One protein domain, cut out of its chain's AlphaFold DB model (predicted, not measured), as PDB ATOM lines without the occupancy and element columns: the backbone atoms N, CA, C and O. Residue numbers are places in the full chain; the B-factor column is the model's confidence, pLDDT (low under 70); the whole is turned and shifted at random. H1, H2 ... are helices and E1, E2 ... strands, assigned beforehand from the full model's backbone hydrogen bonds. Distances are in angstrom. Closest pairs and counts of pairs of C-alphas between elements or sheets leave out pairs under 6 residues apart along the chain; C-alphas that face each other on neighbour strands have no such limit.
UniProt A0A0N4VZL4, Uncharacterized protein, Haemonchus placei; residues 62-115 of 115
ATOM      1  N   MET A  62     281.339 165.527 125.287       85.25
ATOM      2  CA  MET A  62     280.022 165.106 124.810       85.25
ATOM      3  C   MET A  62     279.208 164.318 125.849       85.25
ATOM      4  O   MET A  62     278.011 164.595 125.951       85.25
ATOM      5  N   PRO A  63     279.784 163.390 126.642       83.38
ATOM      6  CA  PRO A  63     279.067 162.761 127.752       83.38
ATOM      7  C   PRO A  63     278.431 163.768 128.716       83.38
ATOM      8  O   PRO A  63     277.244 163.650 129.020       83.38
ATOM      9  N   SER A  64     279.169 164.804 129.130       87.00
ATOM     10  CA  SER A  64     278.620 165.856 129.995       87.00
ATOM     11  C   SER A  64     277.486 166.642 129.331       87.00
ATOM     12  O   SER A  64     276.502 166.972 129.995       87.00
ATOM     13  N   VAL A  65     277.582 166.929 128.026       90.81
ATOM     14  CA  VAL A  65     276.496 167.575 127.265       90.81
ATOM     15  C   VAL A  65     275.243 166.700 127.260       90.81
ATOM     16  O   VAL A  65     274.157 167.192 127.564       90.81
ATOM     17  N   MET A  66     275.380 165.407 126.959       88.44
ATOM     18  CA  MET A  66     274.244 164.484 126.907       88.44
ATOM     19  C   MET A  66     273.607 164.285 128.286       88.44
ATOM     20  O   MET A  66     272.385 164.315 128.385       88.44
ATOM     21  N   ALA A  67     274.406 164.225 129.355       90.25
ATOM     22  CA  ALA A  67     273.889 164.183 130.722       90.25
ATOM     23  C   ALA A  67     273.021 165.411 131.053       90.25
ATOM     24  O   ALA A  67     271.965 165.270 131.658       90.25
ATOM     25  N   ARG A  68     273.402 166.617 130.599       94.88
ATOM     26  CA  ARG A  68     272.563 167.822 130.767       94.88
ATOM     27  C   ARG A  68     271.264 167.759 129.968       94.88
ATOM     28  O   ARG A  68     270.255 168.308 130.404       94.88
ATOM     29  N   VAL A  69     271.285 167.128 128.798       95.38
ATOM     30  CA  VAL A  69     270.076 166.908 127.999       95.38
ATOM     31  C   VAL A  69     269.136 165.929 128.704       95.38
ATOM     32  O   VAL A  69     267.930 166.174 128.737       95.38
ATOM     33  N   ASP A  70     269.668 164.853 129.275       95.56
ATOM     34  CA  ASP A  70     268.878 163.884 130.036       95.56
ATOM     35  C   ASP A  70     268.297 164.532 131.300       95.56
ATOM     36  O   ASP A  70     267.079 164.503 131.484       95.56
ATOM     37  N   ASP A  71     269.118 165.273 132.059       97.62
ATOM     38  CA  ASP A  71     268.668 166.078 133.200       97.62
ATOM     39  C   ASP A  71     267.504 167.009 132.797       97.62
ATOM     40  O   ASP A  71     266.495 167.096 133.498       97.62
ATOM     41  N   TRP A  72     267.603 167.697 131.653       96.75
ATOM     42  CA  TRP A  72     266.534 168.567 131.157       96.75
ATOM     43  C   TRP A  72     265.237 167.801 130.889       96.75
ATOM     44  O   TRP A  72     264.165 168.254 131.290       96.75
ATOM     45  N   ARG A  73     265.308 166.652 130.206       95.75
ATOM     46  CA  ARG A  73     264.115 165.857 129.866       95.75
ATOM     47  C   ARG A  73     263.411 165.323 131.103       95.75
ATOM     48  O   ARG A  73     262.182 165.344 131.136       95.75
ATOM     49  N   ASP A  74     264.178 164.898 132.099       97.75
ATOM     50  CA  ASP A  74     263.641 164.352 133.341       97.75
ATOM     51  C   ASP A  74     262.901 165.425 134.149       97.75
ATOM     52  O   ASP A  74     261.818 165.179 134.684       97.75
ATOM     53  N   HIS A  75     263.441 166.647 134.190       98.38
ATOM     54  CA  HIS A  75     262.861 167.742 134.970       98.38
ATOM     55  C   HIS A  75     261.785 168.535 134.213       98.38
ATOM     56  O   HIS A  75     260.899 169.123 134.839       98.38
ATOM     57  N   LEU A  76     261.827 168.564 132.876       97.50
ATOM     58  CA  LEU A  76     260.910 169.331 132.025       97.50
ATOM     59  C   LEU A  76     260.274 168.470 130.914       97.50
ATOM     60  O   LEU A  76     260.303 168.850 129.740       97.50
ATOM     61  N   PRO A  77     259.596 167.356 131.250       96.31
ATOM     62  CA  PRO A  77     259.154 166.357 130.269       96.31
ATOM     63  C   PRO A  77     258.085 166.856 129.284       96.31
ATOM     64  O   PRO A  77     257.834 166.228 128.261       96.31
ATOM     65  N   ARG A  78     257.422 167.980 129.586       97.44
ATOM     66  CA  ARG A  78     256.395 168.591 128.722       97.44
ATOM     67  C   ARG A  78     256.925 169.744 127.868       97.44
ATOM     68  O   ARG A  78     256.152 170.334 127.118       97.44
ATOM     69  N   VAL A  79     258.199 170.108 128.011       96.06
ATOM     70  CA  VAL A  79     258.802 171.236 127.297       96.06
ATOM     71  C   VAL A  79     259.609 170.709 126.116       96.06
ATOM     72  O   VAL A  79     260.642 170.068 126.293       96.06
ATOM     73  N   GLN A  80     259.160 171.022 124.900       93.75
ATOM     74  CA  GLN A  80     259.936 170.753 123.692       93.75
ATOM     75  C   GLN A  80     261.153 171.685 123.649       93.75
ATOM     76  O   GLN A  80     261.004 172.903 123.560       93.75
ATOM     77  N   ALA A  81     262.357 171.115 123.701       93.62
ATOM     78  CA  ALA A  81     263.581 171.902 123.632       93.62
ATOM     79  C   ALA A  81     263.954 172.225 122.176       93.62
ATOM     80  O   ALA A  81     263.927 171.354 121.297       93.62
ATOM     81  N   TYR A  82     264.344 173.481 121.962       96.25
ATOM     82  CA  TYR A  82     264.984 173.966 120.744       96.25
ATOM     83  C   TYR A  82     266.335 174.566 121.132       96.25
ATOM     84  O   TYR A  82     266.387 175.583 121.825       96.25
ATOM     85  N   TYR A  83     267.429 173.924 120.729       95.88
ATOM     86  CA  TYR A  83     268.776 174.407 121.012       95.88
ATOM     87  C   TYR A  83     269.057 175.679 120.207       95.88
ATOM     88  O   TYR A  83     268.888 175.702 118.989       95.88
ATOM     89  N   ALA A  84     269.481 176.749 120.875       95.50
ATOM     90  CA  ALA A  84     269.811 178.006 120.211       95.50
ATOM     91  C   ALA A  84     271.162 177.889 119.488       95.50
ATOM     92  O   ALA A  84     272.213 177.882 120.129       95.50
ATOM     93  N   LEU A  85     271.142 177.830 118.151       91.75
ATOM     94  CA  LEU A  85     272.332 177.509 117.354       91.75
ATOM     95  C   LEU A  85     273.455 178.552 117.518       91.75
ATOM     96  O   LEU A  85     274.625 178.181 117.611       91.75
ATOM     97  N   ARG A  86     273.098 179.832 117.714       90.25
ATOM     98  CA  ARG A  86     274.045 180.924 118.019       90.25
ATOM     99  C   ARG A  86     274.946 180.684 119.227       90.25
ATOM    100  O   ARG A  86     275.998 181.318 119.312       90.25
ATOM    101  N   CYS A  87     274.546 179.845 120.185       91.62
ATOM    102  CA  CYS A  87     275.360 179.575 121.371       91.62
ATOM    103  C   CYS A  87     276.660 178.855 121.001       91.62
ATOM    104  O   CYS A  87     277.735 179.234 121.463       91.62
ATOM    105  N   ASN A  88     276.548 177.828 120.163       90.75
ATOM    106  CA  ASN A  88     277.663 177.088 119.594       90.75
ATOM    107  C   ASN A  88     277.131 176.270 118.411       90.75
ATOM    108  O   ASN A  88     276.428 175.279 118.621       90.75
ATOM    109  N   ALA A  89     277.473 176.696 117.196       89.50
ATOM    110  CA  ALA A  89     277.052 176.076 115.942       89.50
ATOM    111  C   ALA A  89     278.023 174.980 115.470       89.50
ATOM    112  O   ALA A  89     278.131 174.727 114.273       89.50
ATOM    113  N   ASP A  90     278.783 174.370 116.383       89.44
ATOM    114  CA  ASP A  90     279.691 173.284 116.035       89.44
ATOM    115  C   ASP A  90     278.916 172.103 115.410       89.44
ATOM    116  O   ASP A  90     278.010 171.570 116.057       89.44
ATOM    117  N   PRO A  91     279.257 171.670 114.181       88.00
ATOM    118  CA  PRO A  91     278.548 170.585 113.501       88.00
ATOM    119  C   PRO A  91     278.500 169.264 114.275       88.00
ATOM    120  O   PRO A  91     277.495 168.563 114.191       88.00
ATOM    121  N   VAL A  92     279.532 168.922 115.057       87.56
ATOM    122  CA  VAL A  92     279.528 167.696 115.872       87.56
ATOM    123  C   VAL A  92     278.491 167.824 116.978       87.56
ATOM    124  O   VAL A  92     277.674 166.922 117.154       87.56
ATOM    125  N   LEU A  93     278.466 168.962 117.677       90.81
ATOM    126  CA  LEU A  93     277.457 169.238 118.699       90.81
ATOM    127  C   LEU A  93     276.049 169.235 118.098       90.81
ATOM    128  O   LEU A  93     275.170 168.540 118.604       90.81
ATOM    129  N   ALA A  94     275.834 169.973 117.008       91.56
ATOM    130  CA  ALA A  94     274.536 170.059 116.348       91.56
ATOM    131  C   ALA A  94     274.052 168.673 115.902       91.56
ATOM    132  O   ALA A  94     272.930 168.280 116.208       91.56
ATOM    133  N   ARG A  95     274.917 167.875 115.269       90.81
ATOM    134  CA  ARG A  95     274.562 166.525 114.829       90.81
ATOM    135  C   ARG A  95     274.288 165.583 115.999       90.81
ATOM    136  O   ARG A  95     273.342 164.804 115.932       90.81
ATOM    137  N   MET A  96     275.044 165.688 117.092       90.06
ATOM    138  CA  MET A  96     274.777 164.923 118.313       90.06
ATOM    139  C   MET A  96     273.406 165.267 118.913       90.06
ATOM    140  O   MET A  96     272.629 164.373 119.261       90.06
ATOM    141  N   LEU A  97     273.080 166.561 118.992       94.31
ATOM    142  CA  LEU A  97     271.800 167.030 119.518       94.31
ATOM    143  C   LEU A  97     270.612 166.664 118.604       94.31
ATOM    144  O   LEU A  97     269.527 166.356 119.100       94.31
ATOM    145  N   ALA A  98     270.813 166.660 117.287       93.69
ATOM    146  CA  ALA A  98     269.800 166.277 116.309       93.69
ATOM    147  C   ALA A  98     269.548 164.761 116.307       93.69
ATOM    148  O   ALA A  98     268.430 164.316 116.567       93.69
ATOM    149  N   ASP A  99     270.588 163.963 116.058       91.06
ATOM    150  CA  ASP A  99     270.443 162.533 115.765       91.06
ATOM    151  C   ASP A  99     270.174 161.713 117.031       91.06
ATOM    152  O   ASP A  99     269.322 160.824 117.036       91.06
ATOM    153  N   TYR A 100     270.879 162.023 118.124       87.44
ATOM    154  CA  TYR A 100     270.794 161.242 119.360       87.44
ATOM    155  C   TYR A 100     269.836 161.881 120.355       87.44
ATOM    156  O   TYR A 100     269.000 161.193 120.946       87.44
ATOM    157  N   ALA A 101     269.914 163.204 120.527       91.25
ATOM    158  CA  ALA A 101     269.018 163.894 121.441       91.25
ATOM    159  C   ALA A 101     267.660 164.284 120.828       91.25
ATOM    160  O   ALA A 101     266.742 164.645 121.570       91.25
ATOM    161  N   ARG A 102     267.474 164.187 119.507       93.56
ATOM    162  CA  ARG A 102     266.195 164.520 118.854       93.56
ATOM    163  C   ARG A 102     265.669 165.909 119.256       93.56
ATOM    164  O   ARG A 102     264.464 166.092 119.435       93.56
ATOM    165  N   LEU A 103     266.574 166.870 119.461       95.50
ATOM    166  CA  LEU A 103     266.219 168.260 119.747       95.50
ATOM    167  C   LEU A 103     266.000 169.036 118.448       95.50
ATOM    168  O   LEU A 103     266.638 168.765 117.432       95.50
ATOM    169  N   GLY A 104     265.109 170.028 118.499       94.31
ATOM    170  CA  GLY A 104     265.006 171.035 117.445       94.31
ATOM    171  C   GLY A 104     266.074 172.119 117.602       94.31
ATOM    172  O   GLY A 104     266.762 172.181 118.622       94.31
ATOM    173  N   PHE A 105     266.162 173.020 116.625       95.62
ATOM    174  CA  PHE A 105     267.077 174.163 116.656       95.62
ATOM    175  C   PHE A 105     266.312 175.477 116.548       95.62
ATOM    176  O   PHE A 105     265.414 175.621 115.719       95.62
ATOM    177  N   ALA A 106     266.674 176.433 117.397       95.31
ATOM    178  CA  ALA A 106     266.275 177.821 117.264       95.31
ATOM    179  C   ALA A 106     267.387 178.563 116.519       95.31
ATOM    180  O   ALA A 106     268.502 178.714 117.026       95.31
ATOM    181  N   VAL A 107     267.062 179.011 115.310       93.81
ATOM    182  CA  VAL A 107     267.931 179.809 114.443       93.81
ATOM    183  C   VAL A 107     267.442 181.244 114.408       93.81
ATOM    184  O   VAL A 107     266.301 181.550 114.762       93.81
ATOM    185  N   SER A 108     268.332 182.143 114.033       88.88
ATOM    186  CA  SER A 108     268.145 183.561 114.301       88.88
ATOM    187  C   SER A 108     268.538 184.496 113.171       88.88
ATOM    188  O   SER A 108     268.247 185.692 113.233       88.88
ATOM    189  N   ASP A 109     269.160 183.941 112.142       86.44
ATOM    190  CA  ASP A 109     269.354 184.548 110.842       86.44
ATOM    191  C   ASP A 109     269.224 183.468 109.755       86.44
ATOM    192  O   ASP A 109     269.149 182.271 110.034       86.44
ATOM    193  N   ALA A 110     269.133 183.904 108.500       84.94
ATOM    194  CA  ALA A 110     268.932 182.999 107.375       84.94
ATOM    195  C   ALA A 110     270.176 182.156 107.040       84.94
ATOM    196  O   ALA A 110     270.035 181.136 106.373       84.94
ATOM    197  N   GLN A 111     271.377 182.560 107.476       82.00
ATOM    198  CA  GLN A 111     272.602 181.798 107.218       82.00
ATOM    199  C   GLN A 111     272.626 180.524 108.065       82.00
ATOM    200  O   GLN A 111     272.996 179.468 107.566       82.00
ATOM    201  N   GLU A 112     272.144 180.604 109.307       79.25
ATOM    202  CA  GLU A 112     271.965 179.451 110.197       79.25
ATOM    203  C   GLU A 112     270.947 178.419 109.679       79.25
ATOM    204  O   GLU A 112     270.978 177.266 110.098       79.25
ATOM    205  N   LEU A 113     270.045 178.818 108.777       76.38
ATOM    206  CA  LEU A 113     268.999 177.955 108.215       76.38
ATOM    207  C   LEU A 113     269.488 177.121 107.016       76.38
ATOM    208  O   LEU A 113     268.827 176.163 106.630       76.38
ATOM    209  N   ALA A 114     270.617 177.505 106.419       69.88
ATOM    210  CA  ALA A 114     271.202 176.858 105.244       69.88
ATOM    211  C   ALA A 114     272.217 175.748 105.593       69.88
ATOM    212  O   ALA A 114     272.900 175.264 104.690       69.88
ATOM    213  N   VAL A 115     272.337 175.404 106.883       56.44
ATOM    214  CA  VAL A 115     273.261 174.399 107.444       56.44
ATOM    215  C   VAL A 115     272.684 172.993 107.337       56.44
ATOM    216  O   VAL A 115     271.486 172.819 107.659       56.44
TER     217      VAL A 115
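What this domain is: This is residues 62 to 115 of the 115 residues of an uncharacterized protein of Haemonchus placei (UniProt A0A0N4VZL4). A longer helix, H1, a shorter helix, H2, and a small ribbon of two parallel strands, E1 and E2, have their centres at the corners of a triangle, with the end of H1 and the bend that follows it sticking out as residues 74 to 79. H2 lies between the two strands along the chain and packs beside their ribbon with its residues 94 to 98, while H1 comes near H2 mainly at its first residue; after E2 a tail of residues 107 to 115 runs to the far end of the shape and turns back there. The printed part has 54 residues, with two named helices and two named strands in the order H1, E1, H2, E2 along the chain. The one sheet has the order E1, E2 and is parallel, and the class is mixed, helices and strands, with 23 residues in helices and 6 in strands. The whole is compact, with a radius of gyration of the C-alphas of 11.4 A, and it spans 33 by 23 by 17 A along its three main axes.

How they stand to each other: The printed part begins with H1, residues 62 to 75, and a short link of 6 residues leads from it to the strand E1, residues 82 to 84. A second short link, again of 6 residues, joins E1 to H2, residues 91 to 99, and a tight link of 4 residues joins H2 to E2, residues 104 to 106. E1 and E2 are parallel neighbours, with an angle of 39 degrees between their N-to-C directions. C-alphas 82 and 104 face each other at 4.4 A, and C-alphas 84 and 106 at 4.6 A. Across this pair N 83 and O 104 are within hydrogen-bond range at 2.8 A, as are N 106 and O 83 at 2.8 A. E1, H2 and E2 form a strand-helix-strand unit, two parallel neighbour strands with a helix between them along the chain, and its crossover is right-handed. The closest C-alphas of H2 and E2 are those of Ala 98 and Gly 104, 6.8 A apart. H1 and H2 are close but not clearly touching, and their closest C-alphas, those of Met 62 and Leu 93, are 7.8 A apart. They run the same way at a steep tilt of 39 degrees, 13.8 A from centre to centre. H1 and E2 are apart. In H1 and H2 every O i to N i+4 pair is within hydrogen-bond range.

Where its parts are: H1 begins at C-alpha 62, at (280.022, 165.106, 124.810), and ends at C-alpha 75, at (262.861, 167.742, 134.970), a length of 20.1 A. E1 runs from Tyr 82 to Ala 84. Residues 85 to 87 after it are helical but bear no name. H2 runs from Pro 91 to Asp 99 and measures 11.6 A from first to last C-alpha. E2 runs from Gly 104 to Ala 106 and ends at C-alpha 106, at (266.275, 177.821, 117.264). Residues 112 to 114 are again a short helical run without a name.

The domain as a whole: The two C-alphas farthest apart are those of Asp 74 and Gln 111, at 32.7 A. The first and last printed C-alphas, those of Met 62 and Val 115, are 20.8 A apart, and Val 115 is the chain's last residue. The printed part has no cut, and no link between its named elements is long. Residues 74 to 79, of which 74 to 75 belong to H1, stand free. The mean pLDDT of the printed part is 90.6, and the model's confidence is low, under 70, at residues 114 to 115.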